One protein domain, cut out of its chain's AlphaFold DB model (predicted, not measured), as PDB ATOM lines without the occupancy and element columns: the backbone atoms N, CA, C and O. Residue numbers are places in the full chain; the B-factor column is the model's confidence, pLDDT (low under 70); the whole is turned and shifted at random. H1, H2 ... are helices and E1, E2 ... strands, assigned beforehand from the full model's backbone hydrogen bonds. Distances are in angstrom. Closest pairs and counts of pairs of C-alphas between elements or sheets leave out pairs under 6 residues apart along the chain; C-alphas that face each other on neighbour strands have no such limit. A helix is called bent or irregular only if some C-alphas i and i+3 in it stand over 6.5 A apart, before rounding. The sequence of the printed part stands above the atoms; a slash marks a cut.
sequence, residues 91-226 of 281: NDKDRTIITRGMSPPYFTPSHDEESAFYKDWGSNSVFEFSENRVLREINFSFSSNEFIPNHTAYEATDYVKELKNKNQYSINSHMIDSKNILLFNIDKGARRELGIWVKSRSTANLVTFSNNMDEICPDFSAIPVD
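Overview. This is residues 91 to 226 of the 281 residues of the protein "6-bladed beta-propeller protein" of Algoriphagus chordae (UniProt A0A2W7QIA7). Two four-stranded sheets make a partial sandwich, closest where E2 and the bent strand E7 meet and open between E5 and E10. At one end sit the helix H1 and the small pair E1 and E6; residues 212 to 218 stick out as a free loop elsewhere. The printed part has 136 residues with ten named strands and one named helix, in the order E1 E2 E3 E4 E5 E6 H1 E7 E8 E9 E10; it is mostly strand, with under half of its residues in named elements. Each large sheet, E2 E3 E4 E5 and E7 E8 E9 E10, is a meander, every strand the antiparallel neighbour of the one before, while E1 and E6 are parallel. The whole is compact, with a radius of gyration of the C-alphas of 15.2 A and spans of 46 by 38 by 28 A.

Arrangement. The strongly twisted sheet holds E7, residues 169 to 177, E8, 181 to 188, E9, 191 to 198, and E10, 203 to 207, in that order. E7 and E8 form a hairpin, with N 170 and O 187 3.0 A apart; E8 and E9 form another, with N 184 and O 195 at 3.0 A, and E9 and E10 a third, with N 196 and O 205 at 2.9 A. E7 bends by 67 degrees at residue 173. In the other sheet, E2, residues 107 to 109, E3, 116 to 118, E4, 125 to 130, and E5, 133 to 139, also form hairpins, with N 108 and O 117 at 2.8 A, N 118 and O 127 at 2.7 A, and N 128 and O 136 at 2.9 A. The parts of the two sheets that face each other are 9.1 A apart centre to centre, their best planes 28 degrees apart. The closest C-alphas of E2 and E7 are those of Thr 108 and Met 175, 6.3 A apart; E5 and E10 are apart. H1, residues 156 to 166, only grazes the sheet of E7, with residues 160 to 166; its closest C-alphas to E8 are those of Leu 163 and Lys 188, 7.1 A. In H1 every O i to N i+4 pair is within hydrogen-bond range. E1, residues 97 to 99, and E6, 153 to 155, are parallel, with N 99 and O 154 at 2.8 A.

Along the chain. E1 begins at C-alpha 97 (79.501, 156.834, 61.971). E9 is 22.9 A long, E8 21.4 A, E7 21.0 A, E5 17.6 A, E4 16.6 A and H1 15.6 A. E10 is 12.5 A long and ends at C-alpha 207 (76.344, 151.479, 33.584).

Size, cuts and confidence. The two C-alphas farthest apart are those of Thr 152 and Asp 214, 47.6 A. The printed part has no cut. The link from E5 to E6, 13 residues, is long, and residues 208 to 226 hold no named element. Mean pLDDT of the printed part is 89.0; residues 211 to 214 are under 70.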
ATOM      1  N   ASN A  91      66.262 154.180  61.500       84.31
ATOM      2  CA  ASN A  91      66.964 153.087  62.165       84.31
ATOM      3  C   ASN A  91      67.953 152.383  61.222       84.31
ATOM      4  O   ASN A  91      67.770 151.216  60.880       84.31
ATOM      5  N   ASP A  92      68.993 153.100  60.800       85.50
ATOM      6  CA  ASP A  92      70.086 152.535  60.008       85.50
ATOM      7  C   ASP A  92      71.045 151.755  60.916       85.50
ATOM      8  O   ASP A  92      71.870 152.330  61.642       85.50
ATOM      9  N   LYS A  93      70.875 150.429  60.919       79.94
ATOM     10  CA  LYS A  93      71.695 149.510  61.712       79.94
ATOM     11  C   LYS A  93      73.027 149.225  61.037       79.94
ATOM     12  O   LYS A  93      74.010 149.086  61.744       79.94
ATOM     13  N   ASP A  94      73.103 149.209  59.717       79.69
ATOM     14  CA  ASP A  94      74.312 148.809  58.998       79.69
ATOM     15  C   ASP A  94      75.099 150.047  58.550       79.69
ATOM     16  O   ASP A  94      75.377 150.250  57.369       79.69
ATOM     17  N   ARG A  95      75.482 150.901  59.512       80.94
ATOM     18  CA  ARG A  95      76.233 152.134  59.224       80.94
ATOM     19  C   ARG A  95      77.541 152.284  59.980       80.94
ATOM     20  O   ARG A  95      77.708 151.876  61.132       80.94
ATOM     21  N   THR A  96      78.438 153.006  59.333       84.75
ATOM     22  CA  THR A  96      79.632 153.609  59.915       84.75
ATOM     23  C   THR A  96      79.324 155.053  60.298       84.75
ATOM     24  O   THR A  96      78.722 155.800  59.527       84.75
ATOM     25  N   ILE A  97      79.736 155.468  61.496       84.31
ATOM     26  CA  ILE A  97      79.501 156.834  61.971       84.31
ATOM     27  C   ILE A  97      80.575 157.731  61.362       84.31
ATOM     28  O   ILE A  97      81.743 157.624  61.721       84.31
ATOM     29  N   ILE A  98      80.195 158.634  60.462       84.88
ATOM     30  CA  ILE A  98      81.127 159.613  59.898       84.88
ATOM     31  C   ILE A  98      80.998 160.928  60.665       84.88
ATOM     32  O   ILE A  98      79.920 161.507  60.787       84.88
ATOM     33  N   THR A  99      82.122 161.389  61.196       83.62
ATOM     34  CA  THR A  99      82.267 162.633  61.948       83.62
ATOM     35  C   THR A  99      83.048 163.656  61.125       83.62
ATOM     36  O   THR A  99      83.860 163.298  60.266       83.62
ATOM     37  N   ARG A 100      82.823 164.947  61.406       81.50
ATOM     38  CA  ARG A 100      83.602 166.071  60.847       81.50
ATOM     39  C   ARG A 100      83.693 166.067  59.316       81.50
ATOM     40  O   ARG A 100      84.760 166.243  58.736       81.50
ATOM     41  N   GLY A 101      82.554 165.897  58.664       83.19
ATOM     42  CA  GLY A 101      82.416 166.050  57.224       83.19
ATOM     43  C   GLY A 101      80.957 166.152  56.825       83.19
ATOM     44  O   GLY A 101      80.061 165.956  57.644       83.19
ATOM     45  N   MET A 102      80.747 166.479  55.559       86.25
ATOM     46  CA  MET A 102      79.439 166.502  54.928       86.25
ATOM     47  C   MET A 102      79.581 165.929  53.521       86.25
ATOM     48  O   MET A 102      80.613 166.138  52.880       86.25
ATOM     49  N   SER A 103      78.563 165.217  53.057       87.12
ATOM     50  CA  SER A 103      78.480 164.755  51.672       87.12
ATOM     51  C   SER A 103      77.058 164.961  51.147       87.12
ATOM     52  O   SER A 103      76.420 163.968  50.796       87.12
ATOM     53  N   PRO A 104      76.546 166.211  51.131       88.62
ATOM     54  CA  PRO A 104      75.261 166.489  50.513       88.62
ATOM     55  C   PRO A 104      75.279 166.074  49.027       88.62
ATOM     56  O   PRO A 104      76.358 166.031  48.416       88.62
ATOM     57  N   PRO A 105      74.114 165.746  48.454       92.00
ATOM     58  CA  PRO A 105      72.798 165.694  49.108       92.00
ATOM     59  C   PRO A 105      72.723 164.582  50.166       92.00
ATOM     60  O   PRO A 105      73.535 163.661  50.180       92.00
ATOM     61  N   TYR A 106      71.730 164.643  51.033       93.44
ATOM     62  CA  TYR A 106      71.269 163.536  51.867       93.44
ATOM     63  C   TYR A 106      69.862 163.095  51.470       93.44
ATOM     64  O   TYR A 106      69.526 161.928  51.678       93.44
ATOM     65  N   PHE A 107      69.067 164.000  50.896       94.62
ATOM     66  CA  PHE A 107      67.715 163.746  50.428       94.62
ATOM     67  C   PHE A 107      67.638 163.740  48.902       94.62
ATOM     68  O   PHE A 107      68.330 164.477  48.206       94.62
ATOM     69  N   THR A 108      66.763 162.904  48.357       94.56
ATOM     70  CA  THR A 108      66.420 162.909  46.934       94.56
ATOM     71  C   THR A 108      64.912 162.736  46.798       94.56
ATOM     72  O   THR A 108      64.399 161.707  47.241       94.56
ATOM     73  N   PRO A 109      64.182 163.695  46.201       94.00
ATOM     74  CA  PRO A 109      62.753 163.532  45.968       94.00
ATOM     75  C   PRO A 109      62.478 162.323  45.071       94.00
ATOM     76  O   PRO A 109      63.213 162.042  44.120       94.00
ATOM     77  N   SER A 110      61.406 161.603  45.382       95.12
ATOM     78  CA  SER A 110      60.854 160.578  44.496       95.12
ATOM     79  C   SER A 110      60.276 161.196  43.219       95.12
ATOM     80  O   SER A 110      60.050 162.403  43.134       95.12
ATOM     81  N   HIS A 111      60.035 160.362  42.207       94.12
ATOM     82  CA  HIS A 111      59.498 160.810  40.922       94.12
ATOM     83  C   HIS A 111      58.133 161.515  41.006       94.12
ATOM     84  O   HIS A 111      57.889 162.433  40.226       94.12
ATOM     85  N   ASP A 112      57.250 161.079  41.907       91.81
ATOM     86  CA  ASP A 112      55.936 161.697  42.140       91.81
ATOM     87  C   ASP A 112      55.975 162.817  43.191       91.81
ATOM     88  O   ASP A 112      54.975 163.504  43.384       91.81
ATOM     89  N   GLU A 113      57.138 163.034  43.815       90.12
ATOM     90  CA  GLU A 113      57.371 163.999  44.890       90.12
ATOM     91  C   GLU A 113      56.535 163.747  46.167       90.12
ATOM     92  O   GLU A 113      56.503 164.601  47.052       90.12
ATOM     93  N   GLU A 114      55.900 162.576  46.321       91.81
ATOM     94  CA  GLU A 114      55.110 162.229  47.521       91.81
ATOM     95  C   GLU A 114      55.982 161.646  48.654       91.81
ATOM     96  O   GLU A 114      55.604 161.622  49.834       91.81
ATOM     97  N   SER A 115      57.170 161.157  48.297       95.19
ATOM     98  CA  SER A 115      58.190 160.634  49.210       95.19
ATOM     99  C   SER A 115      59.580 161.190  48.880       95.19
ATOM    100  O   SER A 115      59.795 161.834  47.847       95.19
ATOM    101  N   ALA A 116      60.559 160.905  49.734       95.38
ATOM    102  CA  ALA A 116      61.964 161.103  49.405       95.38
ATOM    103  C   ALA A 116      62.817 159.921  49.846       95.38
ATOM    104  O   ALA A 116      62.507 159.213  50.804       95.38
ATOM    105  N   PHE A 117      63.933 159.741  49.154       95.75
ATOM    106  CA  PHE A 117      65.020 158.881  49.576       95.75
ATOM    107  C   PHE A 117      65.965 159.657  50.489       95.75
ATOM    108  O   PHE A 117      66.293 160.808  50.222       95.75
ATOM    109  N   TYR A 118      66.418 159.004  51.547       95.25
ATOM    110  CA  TYR A 118      67.480 159.440  52.432       95.25
ATOM    111  C   TYR A 118      68.653 158.471  52.328       95.25
ATOM    112  O   TYR A 118      68.475 157.249  52.406       95.25
ATOM    113  N   LYS A 119      69.861 159.021  52.203       93.94
ATOM    114  CA  LYS A 119      71.100 158.247  52.209       93.94
ATOM    115  C   LYS A 119      72.189 158.952  53.006       93.94
ATOM    116  O   LYS A 119      72.723 159.967  52.567       93.94
ATOM    117  N   ASP A 120      72.575 158.368  54.142       90.12
ATOM    118  CA  ASP A 120      73.786 158.798  54.851       90.12
ATOM    119  C   ASP A 120      75.040 158.274  54.137       90.12
ATOM    120  O   ASP A 120      75.011 157.281  53.409       90.12
ATOM    121  N   TRP A 121      76.176 158.919  54.360       86.06
ATOM    122  CA  TRP A 121      77.425 158.603  53.666       86.06
ATOM    123  C   TRP A 121      78.029 157.251  54.099       86.06
ATOM    124  O   TRP A 121      78.707 156.594  53.318       86.06
ATOM    125  N   GLY A 122      77.757 156.805  55.329       86.56
ATOM    126  CA  GLY A 122      78.427 155.663  55.961       86.56
ATOM    127  C   GLY A 122      77.757 154.288  55.829       86.56
ATOM    128  O   GLY A 122      78.199 153.367  56.514       86.56
ATOM    129  N   SER A 123      76.711 154.130  55.019       90.44
ATOM    130  CA  SER A 123      76.003 152.850  54.816       90.44
ATOM    131  C   SER A 123      75.850 152.518  53.331       90.44
ATOM    132  O   SER A 123      76.148 153.346  52.478       90.44
ATOM    133  N   ASN A 124      75.387 151.316  52.986       93.38
ATOM    134  CA  ASN A 124      74.920 150.985  51.627       93.38
ATOM    135  C   ASN A 124      73.383 150.872  51.573       93.38
ATOM    136  O   ASN A 124      72.820 150.287  50.646       93.38
ATOM    137  N   SER A 125      72.715 151.466  52.562       94.06
ATOM    138  CA  SER A 125      71.270 151.421  52.764       94.06
ATOM    139  C   SER A 125      70.642 152.748  52.366       94.06
ATOM    140  O   SER A 125      71.111 153.807  52.775       94.06
ATOM    141  N   VAL A 126      69.578 152.696  51.574       95.31
ATOM    142  CA  VAL A 126      68.772 153.857  51.179       95.31
ATOM    143  C   VAL A 126      67.398 153.723  51.815       95.31
ATOM    144  O   VAL A 126      66.766 152.673  51.709       95.31
ATOM    145  N   PHE A 127      66.917 154.781  52.453       95.56
ATOM    146  CA  PHE A 127      65.630 154.782  53.140       95.56
ATOM    147  C   PHE A 127      64.660 155.665  52.382       95.56
ATOM    148  O   PHE A 127      64.909 156.851  52.230       95.56
ATOM    149  N   GLU A 128      63.542 155.122  51.924       95.75
ATOM    150  CA  GLU A 128      62.446 155.963  51.452       95.75
ATOM    151  C   GLU A 128      61.566 156.334  52.642       95.75
ATOM    152  O   GLU A 128      61.194 155.464  53.433       95.75
ATOM    153  N   PHE A 129      61.208 157.604  52.764       94.81
ATOM    154  CA  PHE A 129      60.360 158.109  53.833       94.81
ATOM    155  C   PHE A 129      59.329 159.104  53.295       94.81
ATOM    156  O   PHE A 129      59.505 159.708  52.238       94.81
ATOM    157  N   SER A 130      58.231 159.250  54.031       92.12
ATOM    158  CA  SER A 130      57.197 160.255  53.774       92.12
ATOM    159  C   SER A 130      56.518 160.635  55.090       92.12
ATOM    160  O   SER A 130      56.368 159.783  55.977       92.12
ATOM    161  N   GLU A 131      56.139 161.911  55.211       84.19
ATOM    162  CA  GLU A 131      55.497 162.569  56.363       84.19
ATOM    163  C   GLU A 131      56.210 162.360  57.711       84.19
ATOM    164  O   GLU A 131      56.840 163.262  58.250       84.19
ATOM    165  N   ASN A 132      56.088 161.168  58.296       82.50
ATOM    166  CA  ASN A 132      56.573 160.839  59.637       82.50
ATOM    167  C   ASN A 132      57.144 159.423  59.759       82.50
ATOM    168  O   ASN A 132      57.385 158.948  60.871       82.50
ATOM    169  N   ARG A 133      57.304 158.696  58.649       87.94
ATOM    170  CA  ARG A 133      57.725 157.295  58.693       87.94
ATOM    171  C   ARG A 133      58.640 156.918  57.543       87.94
ATOM    172  O   ARG A 133      58.503 157.409  56.426       87.94
ATOM    173  N   VAL A 134      59.505 155.953  57.822       93.25
ATOM    174  CA  VAL A 134      60.224 155.191  56.803       93.25
ATOM    175  C   VAL A 134      59.232 154.232  56.135       93.25
ATOM    176  O   VAL A 134      58.555 153.458  56.812       93.25
ATOM    177  N   LEU A 135      59.122 154.315  54.811       94.25
ATOM    178  CA  LEU A 135      58.265 153.474  53.976       94.25
ATOM    179  C   LEU A 135      58.960 152.163  53.604       94.25
ATOM    180  O   LEU A 135      58.357 151.093  53.693       94.25
ATOM    181  N   ARG A 136      60.231 152.245  53.202       93.88
ATOM    182  CA  ARG A 136      61.065 151.083  52.871       93.88
ATOM    183  C   ARG A 136      62.541 151.368  53.109       93.88
ATOM    184  O   ARG A 136      62.991 152.507  53.027       93.88
ATOM    185  N   GLU A 137      63.280 150.291  53.321       94.88
ATOM    186  CA  GLU A 137      64.737 150.255  53.337       94.88
ATOM    187  C   GLU A 137      65.213 149.432  52.135       94.88
ATOM    188  O   GLU A 137      64.701 148.340  51.871       94.88
ATOM    189  N   ILE A 138      66.168 149.974  51.385       94.00
ATOM    190  CA  ILE A 138      66.770 149.349  50.210       94.00
ATOM    191  C   ILE A 138      68.248 149.136  50.514       94.00
ATOM    192  O   ILE A 138      69.013 150.093  50.607       94.00
ATOM    193  N   ASN A 139      68.647 147.874  50.627       93.19
ATOM    194  CA  ASN A 139      70.030 147.491  50.878       93.19
ATOM    195  C   ASN A 139      70.712 147.087  49.576       93.19
ATOM    196  O   ASN A 139      70.288 146.140  48.909       93.19
ATOM    197  N   PHE A 140      71.775 147.803  49.226       92.31
ATOM    198  CA  PHE A 140      72.632 147.451  48.104       92.31
ATOM    199  C   PHE A 140      73.793 146.601  48.604       92.31
ATOM    200  O   PHE A 140      74.406 146.922  49.615       92.31
ATOM    201  N   SER A 141      74.111 145.543  47.867       91.69
ATOM    202  CA  SER A 141      75.279 144.705  48.119       91.69
ATOM    203  C   SER A 141      76.108 144.563  46.852       91.69
ATOM    204  O   SER A 141      75.590 144.638  45.731       91.69
ATOM    205  N   PHE A 142      77.411 144.359  47.026       91.88
ATOM    206  CA  PHE A 142      78.337 144.182  45.912       91.88
ATOM    207  C   PHE A 142      78.894 142.761  45.907       91.88
ATOM    208  O   PHE A 142      79.172 142.168  46.945       91.88
ATOM    209  N   SER A 143      79.117 142.203  44.715       89.75
ATOM    210  CA  SER A 143      79.655 140.843  44.578       89.75
ATOM    211  C   SER A 143      81.074 140.688  45.139       89.75
ATOM    212  O   SER A 143      81.513 139.570  45.403       89.75
ATOM    213  N   SER A 144      81.828 141.784  45.256       90.69
ATOM    214  CA  SER A 144      83.189 141.793  45.790       90.69
ATOM    215  C   SER A 144      83.602 143.185  46.270       90.69
ATOM    216  O   SER A 144      83.093 144.194  45.788       90.69
ATOM    217  N   ASN A 145      84.568 143.224  47.196       92.12
ATOM    218  CA  ASN A 145      85.211 144.444  47.706       92.12
ATOM    219  C   ASN A 145      84.231 145.528  48.186       92.12
ATOM    220  O   ASN A 145      84.484 146.719  48.031       92.12
ATOM    221  N   GLU A 146      83.110 145.122  48.769       93.19
ATOM    222  CA  GLU A 146      82.177 146.036  49.412       93.19
ATOM    223  C   GLU A 146      82.835 146.745  50.610       93.19
ATOM    224  O   GLU A 146      83.660 146.169  51.335       93.19
ATOM    225  N   PHE A 147      82.483 148.011  50.820       91.00
ATOM    226  CA  PHE A 147      82.697 148.658  52.105       91.00
ATOM    227  C   PHE A 147      81.739 148.058  53.134       91.00
ATOM    228  O   PHE A 147      80.531 148.207  52.995       91.00
ATOM    229  N   ILE A 148      82.281 147.397  54.159       88.12
ATOM    230  CA  ILE A 148      81.486 146.794  55.232       88.12
ATOM    231  C   ILE A 148      81.378 147.800  56.384       88.12
ATOM    232  O   ILE A 148      82.402 148.102  57.011       88.12
ATOM    233  N   PRO A 149      80.171 148.303  56.689       84.44
ATOM    234  CA  PRO A 149      79.947 149.181  57.827       84.44
ATOM    235  C   PRO A 149      80.314 148.490  59.144       84.44
ATOM    236  O   PRO A 149      80.071 147.297  59.316       84.44
ATOM    237  N   ASN A 150      80.934 149.213  60.081       79.94
ATOM    238  CA  ASN A 150      81.507 148.595  61.287       79.94
ATOM    239  C   ASN A 150      81.203 149.346  62.594       79.94
ATOM    240  O   ASN A 150      81.910 149.151  63.585       79.94
ATOM    241  N   HIS A 151      80.182 150.216  62.602       78.31
ATOM    242  CA  HIS A 151      79.743 151.044  63.741       78.31
ATOM    243  C   HIS A 151      80.824 151.910  64.406       78.31
ATOM    244  O   HIS A 151      80.570 152.556  65.423       78.31
ATOM    245  N   THR A 152      82.033 151.940  63.852       80.44
ATOM    246  CA  THR A 152      83.138 152.724  64.387       80.44
ATOM    247  C   THR A 152      82.992 154.159  63.896       80.44
ATOM    248  O   THR A 152      82.493 154.408  62.797       80.44
ATOM    249  N   ALA A 153      83.399 155.119  64.725       83.75
ATOM    250  CA  ALA A 153      83.466 156.509  64.311       83.75
ATOM    251  C   ALA A 153      84.692 156.735  63.416       83.75
ATOM    252  O   ALA A 153      85.819 156.461  63.824       83.75
ATOM    253  N   TYR A 154      84.466 157.269  62.221       84.19
ATOM    254  CA  TYR A 154      85.493 157.726  61.292       84.19
ATOM    255  C   TYR A 154      85.477 159.245  61.217       84.19
ATOM    256  O   TYR A 154      84.412 159.862  61.202       84.19
ATOM    257  N   GLU A 155      86.643 159.872  61.099       88.88
ATOM    258  CA  GLU A 155      86.686 161.189  60.464       88.88
ATOM    259  C   GLU A 155      86.440 161.006  58.958       88.88
ATOM    260  O   GLU A 155      86.924 160.047  58.349       88.88
ATOM    261  N   ALA A 156      85.705 161.929  58.337       89.44
ATOM    262  CA  ALA A 156      85.383 161.884  56.908       89.44
ATOM    263  C   ALA A 156      86.603 161.633  56.006       89.44
ATOM    264  O   ALA A 156      86.539 160.861  55.048       89.44
ATOM    265  N   THR A 157      87.748 162.234  56.334       91.56
ATOM    266  CA  THR A 157      88.992 162.037  55.580       91.56
ATOM    267  C   THR A 157      89.509 160.607  55.648       91.56
ATOM    268  O   THR A 157      90.093 160.128  54.679       91.56
ATOM    269  N   ASP A 158      89.324 159.927  56.775       91.38
ATOM    270  CA  ASP A 158      89.817 158.566  56.962       91.38
ATOM    271  C   ASP A 158      88.889 157.544  56.315       91.38
ATOM    272  O   ASP A 158      89.379 156.604  55.693       91.38
ATOM    273  N   TYR A 159      87.578 157.799  56.332       89.81
ATOM    274  CA  TYR A 159      86.612 157.033  55.546       89.81
ATOM    275  C   TYR A 159      86.956 157.070  54.044       89.81
ATOM    276  O   TYR A 159      87.112 156.027  53.405       89.81
ATOM    277  N   VAL A 160      87.200 158.264  53.485       90.56
ATOM    278  CA  VAL A 160      87.586 158.419  52.068       90.56
ATOM    279  C   VAL A 160      88.919 157.734  51.760       90.56
ATOM    280  O   VAL A 160      89.065 157.088  50.718       90.56
ATOM    281  N   LYS A 161      89.915 157.854  52.650       92.31
ATOM    282  CA  LYS A 161      91.200 157.155  52.485       92.31
ATOM    283  C   LYS A 161      91.020 155.643  52.508       92.31
ATOM    284  O   LYS A 161      91.687 154.967  51.731       92.31
ATOM    285  N   GLU A 162      90.165 155.113  53.378       90.69
ATOM    286  CA  GLU A 162      89.899 153.679  53.453       90.69
ATOM    287  C   GLU A 162      89.294 153.164  52.148       90.69
ATOM    288  O   GLU A 162      89.884 152.265  51.538       90.69
ATOM    289  N   LEU A 163      88.212 153.797  51.673       91.38
ATOM    290  CA  LEU A 163      87.598 153.467  50.385       91.38
ATOM    291  C   LEU A 163      88.645 153.459  49.270       91.38
ATOM    292  O   LEU A 163      88.772 152.477  48.534       91.38
ATOM    293  N   LYS A 164      89.454 154.526  49.187       93.25
ATOM    294  CA  LYS A 164      90.509 154.687  48.182       93.25
ATOM    295  C   LYS A 164      91.584 153.608  48.263       93.25
ATOM    296  O   LYS A 164      91.919 153.010  47.245       93.25
ATOM    297  N   ASN A 165      92.140 153.372  49.448       93.81
ATOM    298  CA  ASN A 165      93.280 152.476  49.641       93.81
ATOM    299  C   ASN A 165      92.895 151.009  49.443       93.81
ATOM    300  O   ASN A 165      93.698 150.231  48.933       93.81
ATOM    301  N   LYS A 166      91.673 150.636  49.835       93.56
ATOM    302  CA  LYS A 166      91.152 149.275  49.671       93.56
ATOM    303  C   LYS A 166      90.414 149.075  48.344       93.56
ATOM    304  O   LYS A 166      90.013 147.953  48.049       93.56
ATOM    305  N   ASN A 167      90.261 150.136  47.547       93.75
ATOM    306  CA  ASN A 167      89.493 150.148  46.304       93.75
ATOM    307  C   ASN A 167      88.087 149.541  46.488       93.75
ATOM    308  O   ASN A 167      87.662 148.685  45.709       93.75
ATOM    309  N   GLN A 168      87.418 149.944  47.572       94.50
ATOM    310  CA  GLN A 168      86.109 149.424  47.962       94.50
ATOM    311  C   GLN A 168      84.966 150.125  47.231       94.50
ATOM    312  O   GLN A 168      85.117 151.267  46.792       94.50
ATOM    313  N   TYR A 169      83.837 149.422  47.144       94.06
ATOM    314  CA  TYR A 169      82.576 149.928  46.611       94.06
ATOM    315  C   TYR A 169      81.657 150.424  47.729       94.06
ATOM    316  O   TYR A 169      81.483 149.735  48.737       94.06
ATOM    317  N   SER A 170      81.035 151.584  47.527       94.00
ATOM    318  CA  SER A 170      79.956 152.079  48.382       94.00
ATOM    319  C   SER A 170      78.948 152.904  47.585       94.00
ATOM    320  O   SER A 170      79.311 153.595  46.632       94.00
ATOM    321  N   ILE A 171      77.671 152.817  47.962       93.94
ATOM    322  CA  ILE A 171      76.614 153.661  47.395       93.94
ATOM    323  C   ILE A 171      76.785 155.087  47.913       93.94
ATOM    324  O   ILE A 171      76.802 155.331  49.120       93.94
ATOM    325  N   ASN A 172      76.831 156.044  46.999       92.31
ATOM    326  CA  ASN A 172      76.857 157.460  47.323       92.31
ATOM    327  C   ASN A 172      75.419 158.026  47.413       92.31
ATOM    328  O   ASN A 172      74.466 157.411  46.944       92.31
ATOM    329  N   SER A 173      75.250 159.186  48.046       91.62
ATOM    330  CA  SER A 173      73.954 159.838  48.257       91.62
ATOM    331  C   SER A 173      73.368 160.528  47.023       91.62
ATOM    332  O   SER A 173      72.185 160.842  47.010       91.62
ATOM    333  N   HIS A 174      74.160 160.744  45.970       93.38
ATOM    334  CA  HIS A 174      73.668 161.353  44.736       93.38
ATOM    335  C   HIS A 174      72.764 160.373  43.994       93.38
ATOM    336  O   HIS A 174      73.244 159.341  43.510       93.38
ATOM    337  N   MET A 175      71.478 160.708  43.890       94.50
ATOM    338  CA  MET A 175      70.468 159.868  43.257       94.50
ATOM    339  C   MET A 175      69.515 160.694  42.400       94.50
ATOM    340  O   MET A 175      69.318 161.885  42.630       94.50
ATOM    341  N   ILE A 176      68.920 160.050  41.397       94.94
ATOM    342  CA  ILE A 176      67.830 160.614  40.600       94.94
ATOM    343  C   ILE A 176      66.783 159.531  40.412       94.94
ATOM    344  O   ILE A 176      67.048 158.495  39.793       94.94
ATOM    345  N   ASP A 177      65.587 159.781  40.927       95.19
ATOM    346  CA  ASP A 177      64.468 158.866  40.785       95.19
ATOM    347  C   ASP A 177      63.664 159.152  39.512       95.19
ATOM    348  O   ASP A 177      63.343 160.300  39.214       95.19
ATOM    349  N   SER A 178      63.319 158.108  38.760       94.12
ATOM    350  CA  SER A 178      62.329 158.140  37.676       94.12
ATOM    351  C   SER A 178      61.244 157.107  37.953       94.12
ATOM    352  O   SER A 178      61.356 156.296  38.874       94.12
ATOM    353  N   LYS A 179      60.199 157.059  37.126       92.25
ATOM    354  CA  LYS A 179      59.081 156.129  37.309       92.25
ATOM    355  C   LYS A 179      59.528 154.673  37.509       92.25
ATOM    356  O   LYS A 179      59.128 154.034  38.479       92.25
ATOM    357  N   ASN A 180      60.393 154.167  36.625       92.88
ATOM    358  CA  ASN A 180      60.776 152.747  36.592       92.88
ATOM    359  C   ASN A 180      62.209 152.461  37.065       92.88
ATOM    360  O   ASN A 180      62.536 151.302  37.346       92.88
ATOM    361  N   ILE A 181      63.057 153.486  37.165       94.56
ATOM    362  CA  ILE A 181      64.469 153.336  37.523       94.56
ATOM    363  C   ILE A 181      64.901 154.358  38.572       94.56
ATOM    364  O   ILE A 181      64.371 155.464  38.604       94.56
ATOM    365  N   LEU A 182      65.894 153.995  39.378       94.44
ATOM    366  CA  LEU A 182      66.654 154.907  40.232       94.44
ATOM    367  C   LEU A 182      68.098 154.929  39.730       94.44
ATOM    368  O   LEU A 182      68.750 153.883  39.670       94.44
ATOM    369  N   LEU A 183      68.593 156.105  39.360       94.75
ATOM    370  CA  LEU A 183      70.013 156.324  39.101       94.75
ATOM    371  C   LEU A 183      70.701 156.677  40.415       94.75
ATOM    372  O   LEU A 183      70.141 157.427  41.211       94.75
ATOM    373  N   PHE A 184      71.915 156.184  40.634       94.81
ATOM    374  CA  PHE A 184      72.687 156.511  41.833       94.81
ATOM    375  C   PHE A 184      74.188 156.407  41.582       94.81
ATOM    376  O   PHE A 184      74.647 155.621  40.753       94.81
ATOM    377  N   ASN A 185      74.968 157.189  42.318       94.50
ATOM    378  CA  ASN A 185      76.423 157.117  42.253       94.50
ATOM    379  C   ASN A 185      76.974 155.965  43.098       94.50
ATOM    380  O   ASN A 185      76.487 155.677  44.189       94.50
ATOM    381  N   ILE A 186      78.045 155.344  42.609       94.56
ATOM    382  CA  ILE A 186      78.839 154.346  43.324       94.56
ATOM    383  C   ILE A 186      80.265 154.881  43.436       94.56
ATOM    384  O   ILE A 186      80.932 155.117  42.425       94.56
ATOM    385  N   ASP A 187      80.746 155.058  44.662       93.50
ATOM    386  CA  ASP A 187      82.158 155.314  44.921       93.50
ATOM    387  C   ASP A 187      82.924 153.986  44.805       93.50
ATOM    388  O   ASP A 187      82.574 152.993  45.440       93.50
ATOM    389  N   LYS A 188      83.978 153.972  43.987       92.38
ATOM    390  CA  LYS A 188      84.905 152.851  43.796       92.38
ATOM    391  C   LYS A 188      86.327 153.359  43.952       92.38
ATOM    392  O   LYS A 188      86.941 153.893  43.018       92.38
ATOM    393  N   GLY A 189      86.849 153.228  45.162       90.75
ATOM    394  CA  GLY A 189      88.130 153.819  45.515       90.75
ATOM    395  C   GLY A 189      88.152 155.335  45.293       90.75
ATOM    396  O   GLY A 189      87.513 156.081  46.022       90.75
ATOM    397  N   ALA A 190      88.926 155.799  44.306       87.50
ATOM    398  CA  ALA A 190      89.049 157.226  43.973       87.50
ATOM    399  C   ALA A 190      88.155 157.678  42.803       87.50
ATOM    400  O   ALA A 190      88.312 158.799  42.319       87.50
ATOM    401  N   ARG A 191      87.305 156.794  42.275       91.31
ATOM    402  CA  ARG A 191      86.465 157.050  41.100       91.31
ATOM    403  C   ARG A 191      84.997 156.934  41.475       91.31
ATOM    404  O   ARG A 191      84.657 156.202  42.397       91.31
ATOM    405  N   ARG A 192      84.147 157.619  40.713       92.00
ATOM    406  CA  ARG A 192      82.694 157.466  40.775       92.00
ATOM    407  C   ARG A 192      82.191 156.836  39.494       92.00
ATOM    408  O   ARG A 192      82.563 157.274  38.402       92.00
ATOM    409  N   GLU A 193      81.376 155.811  39.658       93.06
ATOM    410  CA  GLU A 193      80.678 155.106  38.591       93.06
ATOM    411  C   GLU A 193      79.167 155.285  38.789       93.06
ATOM    412  O   GLU A 193      78.704 155.624  39.882       93.06
ATOM    413  N   LEU A 194      78.394 155.066  37.730       92.94
ATOM    414  CA  LEU A 194      76.946 155.174  37.774       92.94
ATOM    415  C   LEU A 194      76.299 153.799  37.923       92.94
ATOM    416  O   LEU A 194      76.616 152.867  37.181       92.94
ATOM    417  N   GLY A 195      75.347 153.702  38.842       94.19
ATOM    418  CA  GLY A 195      74.429 152.584  38.985       94.19
ATOM    419  C   GLY A 195      73.026 152.927  38.488       94.19
ATOM    420  O   GLY A 195      72.567 154.065  38.601       94.19
ATOM    421  N   ILE A 196      72.331 151.920  37.959       94.38
ATOM    422  CA  ILE A 196      70.890 151.957  37.686       94.38
ATOM    423  C   ILE A 196      70.231 150.813  38.436       94.38
ATOM    424  O   ILE A 196      70.614 149.657  38.256       94.38
ATOM    425  N   TRP A 197      69.204 151.122  39.220       94.75
ATOM    426  CA  TRP A 197      68.310 150.142  39.820       94.75
ATOM    427  C   TRP A 197      66.983 150.129  39.069       94.75
ATOM    428  O   TRP A 197      66.268 151.128  39.036       94.75
ATOM    429  N   VAL A 198      66.651 148.990  38.460       94.00
ATOM    430  CA  VAL A 198      65.370 148.775  37.777       94.00
ATOM    431  C   VAL A 198      64.355 148.290  38.808       94.00
ATOM    432  O   VAL A 198      64.393 147.126  39.220       94.00
ATOM    433  N   LYS A 199      63.440 149.179  39.212       92.25
ATOM    434  CA  LYS A 199      62.513 148.974  40.340       92.25
ATOM    435  C   LYS A 199      61.646 147.725  40.171       92.25
ATOM    436  O   LYS A 199      61.474 146.962  41.112       92.25
ATOM    437  N   SER A 200      61.143 147.482  38.959       91.19
ATOM    438  CA  SER A 200      60.255 146.348  38.652       91.19
ATOM    439  C   SER A 200      60.930 144.978  38.753       91.19
ATOM    440  O   SER A 200      60.258 143.975  38.977       91.19
ATOM    441  N   ARG A 201      62.255 144.925  38.579       91.44
ATOM    442  CA  ARG A 201      63.048 143.685  38.614       91.44
ATOM    443  C   ARG A 201      63.846 143.537  39.904       91.44
ATOM    444  O   ARG A 201      64.416 142.478  40.138       91.44
ATOM    445  N   SER A 202      63.915 144.593  40.713       89.81
ATOM    446  CA  SER A 202      64.782 144.690  41.887       89.81
ATOM    447  C   SER A 202      66.255 144.384  41.579       89.81
ATOM    448  O   SER A 202      66.958 143.803  42.400       89.81
ATOM    449  N   THR A 203      66.738 144.775  40.395       90.69
ATOM    450  CA  THR A 203      68.123 144.532  39.953       90.69
ATOM    451  C   THR A 203      68.877 145.836  39.761       90.69
ATOM    452  O   THR A 203      68.380 146.728  39.069       90.69
ATOM    453  N   ALA A 204      70.083 145.919  40.320       93.19
ATOM    454  CA  ALA A 204      70.996 147.039  40.138       93.19
ATOM    455  C   ALA A 204      72.172 146.647  39.233       93.19
ATOM    456  O   ALA A 204      72.727 145.560  39.379       93.19
ATOM    457  N   ASN A 205      72.552 147.527  38.308       91.62
ATOM    458  CA  ASN A 205      73.684 147.320  37.407       91.62
ATOM    459  C   ASN A 205      74.545 148.578  37.329       91.62
ATOM    460  O   ASN A 205      74.021 149.691  37.317       91.62
ATOM    461  N   LEU A 206      75.858 148.384  37.210       91.25
ATOM    462  CA  LEU A 206      76.768 149.439  36.778       91.25
ATOM    463  C   LEU A 206      76.523 149.744  35.304       91.25
ATOM    464  O   LEU A 206      76.372 148.832  34.488       91.25
ATOM    465  N   VAL A 207      76.521 151.023  34.959       87.88
ATOM    466  CA  VAL A 207      76.344 151.479  33.584       87.88
ATOM    467  C   VAL A 207      77.415 152.487  33.210       87.88
ATOM    468  O   VAL A 207      78.010 153.162  34.047       87.88
ATOM    469  N   THR A 208      77.660 152.598  31.912       80.69
ATOM    470  CA  THR A 208      78.488 153.657  31.343       80.69
ATOM    471  C   THR A 208      77.599 154.520  30.469       80.69
ATOM    472  O   THR A 208      76.912 154.002  29.589       80.69
ATOM    473  N   PHE A 209      77.608 155.829  30.705       74.25
ATOM    474  CA  PHE A 209      76.965 156.760  29.792       74.25
ATOM    475  C   PHE A 209      77.820 156.927  28.540       74.25
ATOM    476  O   PHE A 209      79.014 157.207  28.615       74.25
ATOM    477  N   SER A 210      77.187 156.771  27.382       71.56
ATOM    478  CA  SER A 210      77.721 157.269  26.121       71.56
ATOM    479  C   SER A 210      76.954 158.540  25.788       71.56
ATOM    480  O   SER A 210      75.733 158.499  25.621       71.56
ATOM    481  N   ASN A 211      77.652 159.673  25.765       68.94
ATOM    482  CA  ASN A 211      77.028 160.947  25.461       68.94
ATOM    483  C   ASN A 211      76.811 161.075  23.949       68.94
ATOM    484  O   ASN A 211      77.768 161.064  23.177       68.94
ATOM    485  N   ASN A 212      75.553 161.204  23.534       67.00
ATOM    486  CA  ASN A 212      75.162 161.439  22.145       67.00
ATOM    487  C   ASN A 212      74.494 162.811  21.935       67.00
ATOM    488  O   ASN A 212      73.868 163.020  20.899       67.00
ATOM    489  N   MET A 213      74.596 163.736  22.900       69.06
ATOM    490  CA  MET A 213      73.985 165.069  22.823       69.06
ATOM    491  C   MET A 213      74.821 166.014  21.952       69.06
ATOM    492  O   MET A 213      75.589 166.831  22.467       69.06
ATOM    493  N   ASP A 214      74.683 165.854  20.631       69.56
ATOM    494  CA  ASP A 214      75.267 166.685  19.562       69.56
ATOM    495  C   ASP A 214      76.773 166.971  19.712       69.56
ATOM    496  O   ASP A 214      77.276 167.986  19.235       69.56
ATOM    497  N   GLU A 215      77.499 166.095  20.415       75.56
ATOM    498  CA  GLU A 215      78.929 166.215  20.749       75.56
ATOM    499  C   GLU A 215      79.326 167.464  21.558       75.56
ATOM    500  O   GLU A 215      80.496 167.623  21.900       75.56
ATOM    501  N   ILE A 216      78.378 168.338  21.900       79.88
ATOM    502  CA  ILE A 216      78.635 169.541  22.698       79.88
ATOM    503  C   ILE A 216      78.714 169.235  24.181       79.88
ATOM    504  O   ILE A 216      79.229 170.030  24.954       79.88
ATOM    505  N   CYS A 217      78.156 168.114  24.608       81.44
ATOM    506  CA  CYS A 217      78.056 167.842  26.015       81.44
ATOM    507  C   CYS A 217      79.244 167.000  26.507       81.44
ATOM    508  O   CYS A 217      79.581 165.997  25.874       81.44
ATOM    509  N   PRO A 218      79.870 167.351  27.647       79.75
ATOM    510  CA  PRO A 218      80.949 166.547  28.200       79.75
ATOM    511  C   PRO A 218      80.491 165.164  28.648       79.75
ATOM    512  O   PRO A 218      79.348 164.966  29.067       79.75
ATOM    513  N   ASP A 219      81.404 164.205  28.551       80.12
ATOM    514  CA  ASP A 219      81.211 162.871  29.110       80.12
ATOM    515  C   ASP A 219      81.277 162.931  30.646       80.12
ATOM    516  O   ASP A 219      82.124 163.626  31.212       80.12
ATOM    517  N   PHE A 220      80.421 162.169  31.326       83.25
ATOM    518  CA  PHE A 220      80.431 162.023  32.783       83.25
ATOM    519  C   PHE A 220      80.292 160.549  33.170       83.25
ATOM    520  O   PHE A 220      79.609 159.774  32.500       83.25
ATOM    521  N   SER A 221      80.955 160.147  34.255       86.31
ATOM    522  CA  SER A 221      80.920 158.765  34.759       86.31
ATOM    523  C   SER A 221      79.943 158.560  35.920       86.31
ATOM    524  O   SER A 221      79.784 157.433  36.378       86.31
ATOM    525  N   ALA A 222      79.327 159.639  36.409       89.75
ATOM    526  CA  ALA A 222      78.504 159.687  37.612       89.75
ATOM    527  C   ALA A 222      77.575 160.916  37.582       89.75
ATOM    528  O   ALA A 222      77.888 161.902  36.916       89.75
ATOM    529  N   ILE A 223      76.465 160.865  38.319       90.50
ATOM    530  CA  ILE A 223      75.530 161.975  38.547       90.50
ATOM    531  C   ILE A 223      76.313 163.187  39.087       90.50
ATOM    532  O   ILE A 223      76.984 163.052  40.119       90.50
ATOM    533  N   PRO A 224      76.263 164.346  38.408       84.44
ATOM    534  CA  PRO A 224      76.895 165.578  38.879       84.44
ATOM    535  C   PRO A 224      76.294 166.078  40.204       84.44
ATOM    536  O   PRO A 224      75.165 165.743  40.550       84.44
ATOM    537  N   VAL A 225      77.060 166.875  40.958       72.31
ATOM    538  CA  VAL A 225      76.731 167.251  42.351       72.31
ATOM    539  C   VAL A 225      75.444 168.078  42.476       72.31
ATOM    540  O   VAL A 225      74.751 167.965  43.476       72.31
ATOM    541  N   ASP A 226      75.058 168.794  41.420       71.12
ATOM    542  CA  ASP A 226      73.893 169.693  41.418       71.12
ATOM    543  C   ASP A 226      72.733 169.171  40.539       71.12
ATOM    544  O   ASP A 226      71.865 169.926  40.109       71.12
TER     545      ASP A 226